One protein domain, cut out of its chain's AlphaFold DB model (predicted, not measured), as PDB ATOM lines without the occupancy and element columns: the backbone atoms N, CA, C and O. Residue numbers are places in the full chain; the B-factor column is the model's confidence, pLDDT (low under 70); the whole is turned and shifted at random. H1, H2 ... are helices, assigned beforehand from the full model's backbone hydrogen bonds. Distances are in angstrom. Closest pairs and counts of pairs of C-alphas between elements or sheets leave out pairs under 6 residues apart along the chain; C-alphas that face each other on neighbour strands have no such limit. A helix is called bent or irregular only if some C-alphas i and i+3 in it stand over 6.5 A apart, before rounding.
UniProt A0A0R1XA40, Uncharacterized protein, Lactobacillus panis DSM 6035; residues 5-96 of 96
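What this domain is: This is residues 5 to 96 of the 96 residues of an uncharacterized protein of Lactobacillus panis DSM 6035 (UniProt A0A0R1XA40). Picture an elongated, all-helix model with a helical head at one end, where three short helices, H3, H4 and H5, gather over the long helix H6, and a thin arm at the other end, where residues 5 to 19, with H1, stick out free. Between head and arm lie two small helices near each other, H2 and H7. The printed part has 92 residues with seven named helices, H1 to H7 in chain order, and no named strand. It is loose, with a radius of gyration of the C-alphas of 17.5 A, and its C-alphas span 56 by 22 by 19 A, the free arm adding to the length.

How they stand to each other: Start at H1, residues 5 to 14, which touches no helix; residues 5 to 19 stand free. Next comes H2, residues 24 to 29, close but not clearly touching H7, residues 90 to 93: look at the C-alphas of Ser 29 and Leu 91, their closest, 7.6 A apart. Further on, H3, residues 39 to 45, touches residues 74 to 81 of H6, residues 68 to 84, at a steep tilt of 57 degrees, opposite ways; their closest C-alphas, of Val 44 and Arg 77, are 6.1 A apart. H4, residues 48 to 52, is close but not clearly touching H3, with the C-alphas of Thr 42 and Val 49 closest at 6.2 A. H5, residues 57 to 62, forms a helical hairpin with H6; they only just touch, with 3 pairs of C-alphas within 8 A, closest Leu 61 and Tyr 75 at 7.1 A, and run opposite ways at a steep tilt of 42 degrees. In H1, H2, H3, H4 and H5 every O i to N i+4 pair is within hydrogen-bond range; in H6 it is 12 of 13, and H7 is too short for such a pair.

Where its parts are: Find C-alpha 5 at (50.549, 18.585, 254.229); from there H1 runs 14.3 A to C-alpha 14. H2 measures 8.7 A, H3 10.2 A, H4 6.1 A and H5 8.8 A. Find C-alpha 68 at (7.390, 42.608, 243.181), where H6 begins its 22.1 A; it is neither bent nor irregular, but only just, with C-alphas 81 and 84 6.4 A apart. H7, 5.0 A long, ends at C-alpha 93, (40.362, 26.099, 238.569).

The domain as a whole: The two C-alphas farthest apart, of Asp 14 and Pro 66, are 56.2 A apart. Without residues 5 to 19 the body spans 42 by 21 by 20 A. The printed part has no cut and no long link, and ends at the chain's last residue, Arg 96. Mean pLDDT of the printed part is 96.1, and no printed residue is under 70.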
ATOM      1  N   ILE A   5      50.558  18.200 255.648       95.88
ATOM      2  CA  ILE A   5      50.549  18.585 254.229       95.88
ATOM      3  C   ILE A   5      51.233  17.510 253.383       95.88
ATOM      4  O   ILE A   5      50.675  17.090 252.377       95.88
ATOM      5  N   LYS A   6      52.402  17.011 253.810       96.19
ATOM      6  CA  LYS A   6      53.097  15.926 253.095       96.19
ATOM      7  C   LYS A   6      52.262  14.646 253.063       96.19
ATOM      8  O   LYS A   6      52.221  13.977 252.039       96.19
ATOM      9  N   THR A   7      51.573  14.326 254.161       96.50
ATOM     10  CA  THR A   7      50.647  13.186 254.207       96.50
ATOM     11  C   THR A   7      49.498  13.359 253.212       96.50
ATOM     12  O   THR A   7      49.229  12.443 252.443       96.50
ATOM     13  N   ALA A   8      48.865  14.535 253.168       95.75
ATOM     14  CA  ALA A   8      47.790  14.816 252.218       95.75
ATOM     15  C   ALA A   8      48.272  14.767 250.758       95.75
ATOM     16  O   ALA A   8      47.582  14.215 249.912       95.75
ATOM     17  N   GLN A   9      49.468  15.288 250.465       95.88
ATOM     18  CA  GLN A   9      50.072  15.210 249.131       95.88
ATOM     19  C   GLN A   9      50.281  13.763 248.682       95.88
ATOM     20  O   GLN A   9      49.964  13.439 247.544       95.88
ATOM     21  N   GLN A  10      50.765  12.895 249.574       97.06
ATOM     22  CA  GLN A  10      50.932  11.478 249.261       97.06
ATOM     23  C   GLN A  10      49.580  10.804 248.993       97.06
ATOM     24  O   GLN A  10      49.433  10.102 248.002       97.06
ATOM     25  N   TRP A  11      48.566  11.073 249.823       96.81
ATOM     26  CA  TRP A  11      47.214  10.540 249.610       96.81
ATOM     27  C   TRP A  11      46.587  11.013 248.296       96.81
ATOM     28  O   TRP A  11      45.913  10.234 247.634       96.81
ATOM     29  N   LEU A  12      46.823  12.269 247.905       95.50
ATOM     30  CA  LEU A  12      46.384  12.809 246.616       95.50
ATOM     31  C   LEU A  12      47.185  12.254 245.430       95.50
ATOM     32  O   LEU A  12      46.693  12.267 244.312       95.50
ATOM     33  N   HIS A  13      48.420  11.805 245.629       96.75
ATOM     34  CA  HIS A  13      49.209  11.202 244.559       96.75
ATOM     35  C   HIS A  13      48.824   9.734 244.325       96.75
ATOM     36  O   HIS A  13      48.748   9.294 243.182       96.75
ATOM     37  N   ASP A  14      48.578   8.986 245.403       97.88
ATOM     38  CA  ASP A  14      48.425   7.526 245.349       97.88
ATOM     39  C   ASP A  14      46.980   7.052 245.134       97.88
ATOM     40  O   ASP A  14      46.752   5.859 244.943       97.88
ATOM     41  N   ALA A  15      45.991   7.941 245.219       97.81
ATOM     42  CA  ALA A  15      44.591   7.560 245.092       97.81
ATOM     43  C   ALA A  15      44.197   7.259 243.637       97.81
ATOM     44  O   ALA A  15      44.451   8.054 242.734       97.81
ATOM     45  N   ASP A  16      43.467   6.161 243.435       98.12
ATOM     46  CA  ASP A  16      42.904   5.799 242.127       98.12
ATOM     47  C   ASP A  16      41.773   6.748 241.684       98.12
ATOM     48  O   ASP A  16      41.517   6.919 240.492       98.12
ATOM     49  N   ALA A  17      41.059   7.345 242.648       96.50
ATOM     50  CA  ALA A  17      39.956   8.273 242.415       96.50
ATOM     51  C   ALA A  17      39.677   9.155 243.646       96.50
ATOM     52  O   ALA A  17      39.981   8.780 244.780       96.50
ATOM     53  N   PHE A  18      39.007  10.293 243.425       93.75
ATOM     54  CA  PHE A  18      38.585  11.217 244.484       93.75
ATOM     55  C   PHE A  18      37.066  11.379 244.540       93.75
ATOM     56  O   PHE A  18      36.419  11.620 243.523       93.75
ATOM     57  N   LEU A  19      36.512  11.341 245.755       94.88
ATOM     58  CA  LEU A  19      35.184  11.869 246.062       94.88
ATOM     59  C   LEU A  19      35.358  13.159 246.862       94.88
ATOM     60  O   LEU A  19      35.695  13.123 248.045       94.88
ATOM     61  N   ILE A  20      35.136  14.298 246.211       91.81
ATOM     62  CA  ILE A  20      35.297  15.615 246.827       91.81
ATOM     63  C   ILE A  20      33.919  16.157 247.193       91.81
ATOM     64  O   ILE A  20      33.035  16.266 246.345       91.81
ATOM     65  N   THR A  21      33.733  16.514 248.464       93.81
ATOM     66  CA  THR A  21      32.529  17.199 248.934       93.81
ATOM     67  C   THR A  21      32.838  18.682 249.116       93.81
ATOM     68  O   THR A  21      33.736  19.068 249.863       93.81
ATOM     69  N   ALA A  22      32.098  19.533 248.410       92.50
ATOM     70  CA  ALA A  22      32.193  20.983 248.529       92.50
ATOM     71  C   ALA A  22      30.875  21.529 249.084       92.50
ATOM     72  O   ALA A  22      29.790  21.067 248.737       92.50
ATOM     73  N   SER A  23      30.970  22.508 249.977       93.06
ATOM     74  CA  SER A  23      29.814  23.151 250.605       93.06
ATOM     75  C   SER A  23      30.087  24.649 250.752       93.06
ATOM     76  O   SER A  23      30.994  25.185 250.118       93.06
ATOM     77  N   ASN A  24      29.340  25.343 251.605       92.69
ATOM     78  CA  ASN A  24      29.397  26.797 251.731       92.69
ATOM     79  C   ASN A  24      30.804  27.346 252.045       92.69
ATOM     80  O   ASN A  24      31.125  28.451 251.631       92.69
ATOM     81  N   GLY A  25      31.673  26.580 252.717       94.00
ATOM     82  CA  GLY A  25      33.076  26.977 252.909       94.00
ATOM     83  C   GLY A  25      33.831  27.187 251.588       94.00
ATOM     84  O   GLY A  25      34.588  28.143 251.462       94.00
ATOM     85  N   PHE A  26      33.557  26.349 250.585       94.94
ATOM     86  CA  PHE A  26      34.119  26.478 249.240       94.94
ATOM     87  C   PHE A  26      33.469  27.632 248.463       94.94
ATOM     88  O   PHE A  26      34.143  28.409 247.794       94.94
ATOM     89  N   SER A  27      32.155  27.820 248.613       94.31
ATOM     90  CA  SER A  27      31.476  29.002 248.069       94.31
ATOM     91  C   SER A  27      32.073  30.300 248.620       94.31
ATOM     92  O   SER A  27      32.283  31.238 247.859       94.31
ATOM     93  N   ILE A  28      32.423  30.344 249.912       95.31
ATOM     94  CA  ILE A  28      33.059  31.508 250.544       95.31
ATOM     95  C   ILE A  28      34.445  31.780 249.951       95.31
ATOM     96  O   ILE A  28      34.765  32.948 249.729       95.31
ATOM     97  N   SER A  29      35.248  30.753 249.649       93.94
ATOM     98  CA  SER A  29      36.535  30.953 248.962       93.94
ATOM     99  C   SER A  29      36.374  31.468 247.530       93.94
ATOM    100  O   SER A  29      37.193  32.264 247.084       93.94
ATOM    101  N   GLU A  30      35.269  31.131 246.863       93.81
ATOM    102  CA  GLU A  30      34.853  31.729 245.582       93.81
ATOM    103  C   GLU A  30      34.128  33.083 245.776       93.81
ATOM    104  O   GLU A  30      33.635  33.725 244.845       93.81
ATOM    105  N   GLY A  31      34.062  33.560 247.020       92.94
ATOM    106  CA  GLY A  31      33.497  34.839 247.402       92.94
ATOM    107  C   GLY A  31      31.967  34.909 247.351       92.94
ATOM    108  O   GLY A  31      31.419  36.003 247.220       92.94
ATOM    109  N   LEU A  32      31.263  33.789 247.440       95.25
ATOM    110  CA  LEU A  32      29.836  33.726 247.741       95.25
ATOM    111  C   LEU A  32      29.653  33.373 249.220       95.25
ATOM    112  O   LEU A  32      29.779  32.215 249.611       95.25
ATOM    113  N   ASN A  33      29.325  34.370 250.045       96.06
ATOM    114  CA  ASN A  33      28.985  34.152 251.446       96.06
ATOM    115  C   ASN A  33      27.489  34.375 251.677       96.06
ATOM    116  O   ASN A  33      27.008  35.503 251.743       96.06
ATOM    117  N   LEU A  34      26.745  33.280 251.812       96.31
ATOM    118  CA  LEU A  34      25.290  33.331 251.961       96.31
ATOM    119  C   LEU A  34      24.828  33.907 253.308       96.31
ATOM    120  O   LEU A  34      23.714  34.423 253.395       96.31
ATOM    121  N   PHE A  35      25.667  33.827 254.343       96.19
ATOM    122  CA  PHE A  35      25.268  34.075 255.732       96.19
ATOM    123  C   PHE A  35      25.832  35.372 256.317       96.19
ATOM    124  O   PHE A  35      25.342  35.829 257.351       96.19
ATOM    125  N   ALA A  36      26.834  35.982 255.680       96.31
ATOM    126  CA  ALA A  36      27.461  37.197 256.186       96.31
ATOM    127  C   ALA A  36      26.781  38.478 255.688       96.31
ATOM    128  O   ALA A  36      26.378  38.586 254.530       96.31
ATOM    129  N   SER A  37      26.737  39.475 256.573       96.44
ATOM    130  CA  SER A  37      26.550  40.876 256.196       96.44
ATOM    131  C   SER A  37      27.910  41.456 255.819       96.44
ATOM    132  O   SER A  37      28.584  42.092 256.630       96.44
ATOM    133  N   ASP A  38      28.388  41.116 254.626       94.56
ATOM    134  CA  ASP A  38      29.700  41.536 254.148       94.56
ATOM    135  C   ASP A  38      29.599  42.640 253.087       94.56
ATOM    136  O   ASP A  38      28.524  43.057 252.651       94.56
ATOM    137  N   ARG A  39      30.759  43.130 252.642       95.31
ATOM    138  CA  ARG A  39      30.820  44.142 251.584       95.31
ATOM    139  C   ARG A  39      30.160  43.662 250.287       95.31
ATOM    140  O   ARG A  39      29.596  44.488 249.569       95.31
ATOM    141  N   LYS A  40      30.215  42.357 249.982       95.06
ATOM    142  CA  LYS A  40      29.639  41.810 248.751       95.06
ATOM    143  C   LYS A  40      28.121  41.896 248.751       95.06
ATOM    144  O   LYS A  40      27.567  42.175 247.693       95.06
ATOM    145  N   LEU A  41      27.457  41.775 249.902       97.38
ATOM    146  CA  LEU A  41      26.015  42.008 250.006       97.38
ATOM    147  C   LEU A  41      25.618  43.369 249.405       97.38
ATOM    148  O   LEU A  41      24.769  43.434 248.515       97.38
ATOM    149  N   THR A  42      26.283  44.445 249.833       96.75
ATOM    150  CA  THR A  42      26.034  45.803 249.322       96.75
ATOM    151  C   THR A  42      26.534  45.985 247.893       96.75
ATOM    152  O   THR A  42      25.885  46.677 247.113       96.75
ATOM    153  N   THR A  43      27.640  45.346 247.497       96.62
ATOM    154  CA  THR A  43      28.100  45.365 246.096       96.62
ATOM    155  C   THR A  43      27.065  44.758 245.148       96.62
ATOM    156  O   THR A  43      26.808  45.325 244.090       96.62
ATOM    157  N   VAL A  44      26.445  43.641 245.530       97.69
ATOM    158  CA  VAL A  44      25.490  42.915 244.685       97.69
ATOM    159  C   VAL A  44      24.115  43.574 244.713       97.69
ATOM    160  O   VAL A  44      23.507  43.797 243.669       97.69
ATOM    161  N   LEU A  45      23.598  43.906 245.898       98.12
ATOM    162  CA  LEU A  45      22.214  44.364 246.057       98.12
ATOM    163  C   LEU A  45      22.069  45.889 246.092       98.12
ATOM    164  O   LEU A  45      20.966  46.397 245.867       98.12
ATOM    165  N   GLY A  46      23.155  46.634 246.290       97.88
ATOM    166  CA  GLY A  46      23.159  48.095 246.319       97.88
ATOM    167  C   GLY A  46      22.206  48.663 247.371       97.88
ATOM    168  O   GLY A  46      22.109  48.166 248.491       97.88
ATOM    169  N   ASN A  47      21.442  49.684 246.982       97.88
ATOM    170  CA  ASN A  47      20.489  50.372 247.855       97.88
ATOM    171  C   ASN A  47      19.339  49.491 248.384       97.88
ATOM    172  O   ASN A  47      18.622  49.907 249.291       97.88
ATOM    173  N   LEU A  48      19.144  48.282 247.841       98.25
ATOM    174  CA  LEU A  48      18.130  47.345 248.335       98.25
ATOM    175  C   LEU A  48      18.489  46.792 249.721       98.25
ATOM    176  O   LEU A  48      17.581  46.413 250.459       98.25
ATOM    177  N   VAL A  49      19.779  46.774 250.085       98.25
ATOM    178  CA  VAL A  49      20.233  46.325 251.410       98.25
ATOM    179  C   VAL A  49      19.678  47.232 252.497       98.25
ATOM    180  O   VAL A  49      18.997  46.753 253.397       98.25
ATOM    181  N   GLU A  50      19.903  48.540 252.378       97.88
ATOM    182  CA  GLU A  50      19.425  49.532 253.344       97.88
ATOM    183  C   GLU A  50      17.898  49.652 253.315       97.88
ATOM    184  O   GLU A  50      17.255  49.617 254.361       97.88
ATOM    185  N   LYS A  51      17.295  49.686 252.115       98.38
ATOM    186  CA  LYS A  51      15.839  49.825 251.939       98.38
ATOM    187  C   LYS A  51      15.029  48.767 252.697       98.38
ATOM    188  O   LYS A  51      13.946  49.071 253.188       98.38
ATOM    189  N   TYR A  52      15.525  47.532 252.742       98.25
ATOM    190  CA  TYR A  52      14.830  46.399 253.361       98.25
ATOM    191  C   TYR A  52      15.536  45.860 254.609       98.25
ATOM    192  O   TYR A  52      15.100  44.846 255.152       98.25
ATOM    193  N   ASN A  53      16.604  46.526 255.063       97.56
ATOM    194  CA  ASN A  53      17.469  46.081 256.156       97.56
ATOM    195  C   ASN A  53      17.902  44.606 255.998       97.56
ATOM    196  O   ASN A  53      17.729  43.783 256.899       97.56
ATOM    197  N   LEU A  54      18.393  44.252 254.804       98.19
ATOM    198  CA  LEU A  54      18.725  42.869 254.451       98.19
ATOM    199  C   LEU A  54      19.980  42.411 255.213       98.19
ATOM    200  O   LEU A  54      21.021  43.050 255.081       98.19
ATOM    201  N   PRO A  55      19.925  41.299 255.971       96.94
ATOM    202  CA  PRO A  55      21.029  40.903 256.844       96.94
ATOM    203  C   PRO A  55      22.147  40.132 256.126       96.94
ATOM    204  O   PRO A  55      23.273  40.118 256.604       96.94
ATOM    205  N   ASN A  56      21.842  39.446 255.021       98.06
ATOM    206  CA  ASN A  56      22.765  38.659 254.191       98.06
ATOM    207  C   ASN A  56      22.040  38.199 252.910       98.06
ATOM    208  O   ASN A  56      20.845  38.466 252.734       98.06
ATOM    209  N   LEU A  57      22.746  37.510 252.007       97.69
ATOM    210  CA  LEU A  57      22.171  37.038 250.741       97.69
ATOM    211  C   LEU A  57      21.057  36.005 250.955       97.69
ATOM    212  O   LEU A  57      20.037  36.065 250.272       97.69
ATOM    213  N   LEU A  58      21.207  35.090 251.920       97.31
ATOM    214  CA  LEU A  58      20.165  34.105 252.221       97.31
ATOM    215  C   LEU A  58      18.886  34.775 252.742       97.31
ATOM    216  O   LEU A  58      17.781  34.406 252.345       97.31
ATOM    217  N   GLY A  59      19.030  35.783 253.599       97.94
ATOM    218  CA  GLY A  59      17.935  36.602 254.099       97.94
ATOM    219  C   GLY A  59      17.262  37.382 252.977       97.94
ATOM    220  O   GLY A  59      16.039  37.392 252.906       97.94
ATOM    221  N   ALA A  60      18.037  37.953 252.052       98.12
ATOM    222  CA  ALA A  60      17.506  38.616 250.863       98.12
ATOM    223  C   ALA A  60      16.685  37.663 249.978       98.12
ATOM    224  O   ALA A  60      15.601  38.016 249.527       98.12
ATOM    225  N   LEU A  61      17.144  36.427 249.770       97.62
ATOM    226  CA  LEU A  61      16.413  35.441 248.968       97.62
ATOM    227  C   LEU A  61      15.062  35.042 249.588       97.62
ATOM    228  O   LEU A  61      14.092  34.841 248.854       97.62
ATOM    229  N   ASN A  62      14.996  34.983 250.921       97.56
ATOM    230  CA  ASN A  62      13.807  34.594 251.689       97.56
ATOM    231  C   ASN A  62      12.938  35.779 252.148       97.56
ATOM    232  O   ASN A  62      11.938  35.582 252.841       97.56
ATOM    233  N   TYR A  63      13.303  37.014 251.800       98.25
ATOM    234  CA  TYR A  63      12.574  38.192 252.251       98.25
ATOM    235  C   TYR A  63      11.216  38.319 251.539       98.25
ATOM    236  O   TYR A  63      11.095  38.169 250.320       98.25
ATOM    237  N   HIS A  64      10.177  38.656 252.304       97.94
ATOM    238  CA  HIS A  64       8.825  38.878 251.792       97.94
ATOM    239  C   HIS A  64       8.689  40.309 251.260       97.94
ATOM    240  O   HIS A  64       8.177  41.201 251.933       97.94
ATOM    241  N   TYR A  65       9.185  40.547 250.045       98.25
ATOM    242  CA  TYR A  65       9.167  41.880 249.445       98.25
ATOM    243  C   TYR A  65       7.734  42.363 249.164       98.25
ATOM    244  O   TYR A  65       7.017  41.708 248.405       98.25
ATOM    245  N   PRO A  66       7.333  43.546 249.668       97.88
ATOM    246  CA  PRO A  66       6.032  44.135 249.343       97.88
ATOM    247  C   PRO A  66       5.968  44.639 247.893       97.88
ATOM    248  O   PRO A  66       4.890  44.784 247.326       97.88
ATOM    249  N   ASN A  67       7.124  44.912 247.280       98.31
ATOM    250  CA  ASN A  67       7.236  45.339 245.893       98.31
ATOM    251  C   ASN A  67       7.810  44.197 245.037       98.31
ATOM    252  O   ASN A  67       8.949  43.771 245.228       98.31
ATOM    253  N   VAL A  68       7.021  43.727 244.068       98.19
ATOM    254  CA  VAL A  68       7.390  42.608 243.181       98.19
ATOM    255  C   VAL A  68       8.584  42.947 242.286       98.19
ATOM    256  O   VAL A  68       9.422  42.083 242.034       98.19
ATOM    257  N   LEU A  69       8.701  44.195 241.830       98.50
ATOM    258  CA  LEU A  69       9.836  44.620 241.016       98.50
ATOM    259  C   LEU A  69      11.138  44.566 241.822       98.50
ATOM    260  O   LEU A  69      12.143  44.076 241.318       98.50
ATOM    261  N   ASP A  70      11.129  45.001 243.082       98.62
ATOM    262  CA  ASP A  70      12.325  44.931 243.927       98.62
ATOM    263  C   ASP A  70      12.721  43.487 244.259       98.62
ATOM    264  O   ASP A  70      13.911  43.175 244.212       98.62
ATOM    265  N   LYS A  71      11.752  42.582 244.468       98.62
ATOM    266  CA  LYS A  71      12.019  41.135 244.570       98.62
ATOM    267  C   LYS A  71      12.799  40.626 243.359       98.62
ATOM    268  O   LYS A  71      13.853  40.008 243.500       98.62
ATOM    269  N   TRP A  72      12.301  40.920 242.158       98.62
ATOM    270  CA  TRP A  72      12.958  40.500 240.923       98.62
ATOM    271  C   TRP A  72      14.316  41.164 240.724       98.62
ATOM    272  O   TRP A  72      15.237  40.506 240.250       98.62
ATOM    273  N   ARG A  73      14.492  42.424 241.137       98.56
ATOM    274  CA  ARG A  73      15.801  43.095 241.101       98.56
ATOM    275  C   ARG A  73      16.818  42.405 242.003       98.56
ATOM    276  O   ARG A  73      17.963  42.266 241.586       98.56
ATOM    277  N   VAL A  74      16.423  41.963 243.198       98.56
ATOM    278  CA  VAL A  74      17.297  41.177 244.086       98.56
ATOM    279  C   VAL A  74      17.713  39.878 243.404       98.56
ATOM    280  O   VAL A  74      18.906  39.605 243.293       98.56
ATOM    281  N   TYR A  75      16.752  39.111 242.888       98.44
ATOM    282  CA  TYR A  75      17.033  37.817 242.261       98.44
ATOM    283  C   TYR A  75      17.899  37.955 241.011       98.44
ATOM    284  O   TYR A  75      18.892  37.244 240.878       98.44
ATOM    285  N   ALA A  76      17.574  38.910 240.137       98.31
ATOM    286  CA  ALA A  76      18.341  39.177 238.930       98.31
ATOM    287  C   ALA A  76      19.781  39.591 239.256       98.31
ATOM    288  O   ALA A  76      20.704  39.078 238.642       98.31
ATOM    289  N   ARG A  77      19.998  40.460 240.254       98.25
ATOM    290  CA  ARG A  77      21.350  40.894 240.652       98.25
ATOM    291  C   ARG A  77      22.192  39.759 241.226       98.25
ATOM    292  O   ARG A  77      23.369  39.657 240.898       98.25
ATOM    293  N   ILE A  78      21.599  38.901 242.059       97.81
ATOM    294  CA  ILE A  78      22.289  37.718 242.598       97.81
ATOM    295  C   ILE A  78      22.635  36.749 241.464       97.81
ATOM    296  O   ILE A  78      23.770  36.282 241.390       97.81
ATOM    297  N   ALA A  79      21.680  36.472 240.572       97.62
ATOM    298  CA  ALA A  79      21.895  35.587 239.435       97.62
ATOM    299  C   ALA A  79      22.988  36.128 238.502       97.62
ATOM    300  O   ALA A  79      23.916  35.399 238.157       97.62
ATOM    301  N   GLU A  80      22.921  37.414 238.163       97.56
ATOM    302  CA  GLU A  80      23.899  38.097 237.320       97.56
ATOM    303  C   GLU A  80      25.308  38.003 237.902       97.56
ATOM    304  O   GLU A  80      26.239  37.613 237.207       97.56
ATOM    305  N   TYR A  81      25.472  38.306 239.190       96.88
ATOM    306  CA  TYR A  81      26.793  38.345 239.809       96.88
ATOM    307  C   TYR A  81      27.399  36.949 240.013       96.88
ATOM    308  O   TYR A  81      28.587  36.752 239.779       96.88
ATOM    309  N   TYR A  82      26.601  35.982 240.473       96.06
ATOM    310  CA  TYR A  82      27.110  34.679 240.918       96.06
ATOM    311  C   TYR A  82      26.914  33.534 239.922       96.06
ATOM    312  O   TYR A  82      27.432  32.449 240.169       96.06
ATOM    313  N   ASN A  83      26.185  33.739 238.822       94.44
ATOM    314  CA  ASN A  83      25.980  32.706 237.800       94.44
ATOM    315  C   ASN A  83      26.448  33.196 236.430       94.44
ATOM    316  O   ASN A  83      27.317  32.570 235.831       94.44
ATOM    317  N   TYR A  84      25.907  34.317 235.944       96.06
ATOM    318  CA  TYR A  84      26.170  34.766 234.572       96.06
ATOM    319  C   TYR A  84      27.526  35.467 234.409       96.06
ATOM    320  O   TYR A  84      28.198  35.245 233.408       96.06
ATOM    321  N   ASN A  85      27.966  36.239 235.408       95.38
ATOM    322  CA  ASN A  85      29.284  36.887 235.440       95.38
ATOM    323  C   ASN A  85      30.221  36.266 236.485       95.38
ATOM    324  O   ASN A  85      31.076  36.950 237.053       95.38
ATOM    325  N   TYR A  86      30.051  34.975 236.767       94.06
ATOM    326  CA  TYR A  86      30.973  34.252 237.630       94.06
ATOM    327  C   TYR A  86      32.223  33.833 236.853       94.06
ATOM    328  O   TYR A  86      32.139  33.205 235.799       94.06
ATOM    329  N   TYR A  87      33.382  34.141 237.429       93.12
ATOM    330  CA  TYR A  87      34.681  33.673 236.966       93.12
ATOM    331  C   TYR A  87      35.306  32.831 238.083       93.12
ATOM    332  O   TYR A  87      35.374  33.322 239.215       93.12
ATOM    333  N   PRO A  88      35.735  31.590 237.793       93.69
ATOM    334  CA  PRO A  88      36.411  30.743 238.767       93.69
ATOM    335  C   PRO A  88      37.619  31.446 239.373       93.69
ATOM    336  O   PRO A  88      38.388  32.090 238.658       93.69
ATOM    337  N   ALA A  89      37.794  31.322 240.687       93.38
ATOM    338  CA  ALA A  89      39.074  31.648 241.290       93.38
ATOM    339  C   ALA A  89      40.052  30.473 241.128       93.38
ATOM    340  O   ALA A  89      39.678  29.360 240.754       93.38
ATOM    341  N   GLU A  90      41.315  30.714 241.488       94.44
ATOM    342  CA  GLU A  90      42.397  29.721 241.413       94.44
ATOM    343  C   GLU A  90      42.026  28.386 242.082       94.44
ATOM    344  O   GLU A  90      42.455  27.322 241.637       94.44
ATOM    345  N   LEU A  91      41.228  28.423 243.153       92.38
ATOM    346  CA  LEU A  91      40.817  27.219 243.861       92.38
ATOM    347  C   LEU A  91      39.854  26.358 243.031       92.38
ATOM    348  O   LEU A  91      40.066  25.151 242.937       92.38
ATOM    349  N   MET A  92      38.824  26.957 242.427       94.44
ATOM    350  CA  MET A  92      37.918  26.237 241.533       94.44
ATOM    351  C   MET A  92      38.626  25.760 240.264       94.44
ATOM    352  O   MET A  92      38.352  24.653 239.811       94.44
ATOM    353  N   ASP A  93      39.571  26.533 239.727       94.31
ATOM    354  CA  ASP A  93      40.362  26.099 238.569       94.31
ATOM    355  C   ASP A  93      41.234  24.878 238.876       94.31
ATOM    356  O   ASP A  93      41.357  23.999 238.035       94.31
ATOM    357  N   LYS A  94      41.783  24.763 240.092       91.25
ATOM    358  CA  LYS A  94      42.530  23.564 240.518       91.25
ATOM    359  C   LYS A  94      41.652  22.332 240.748       91.25
ATOM    360  O   LYS A  94      42.191  21.236 240.884       91.25
ATOM    361  N   LEU A  95      40.338  22.515 240.868       89.12
ATOM    362  CA  LEU A  95      39.375  21.434 241.074       89.12
ATOM    363  C   LEU A  95      38.787  20.906 239.752       89.12
ATOM    364  O   LEU A  95      38.192  19.829 239.752       89.12
ATOM    365  N   ARG A  96      38.910  21.672 238.663       82.69
ATOM    366  CA  ARG A  96      38.447  21.325 237.312       82.69
ATOM    367  C   ARG A  96      39.475  20.482 236.567       82.69
ATOM    368  O   ARG A  96      39.016  19.620 235.788       82.69
TER     369      ARG A  96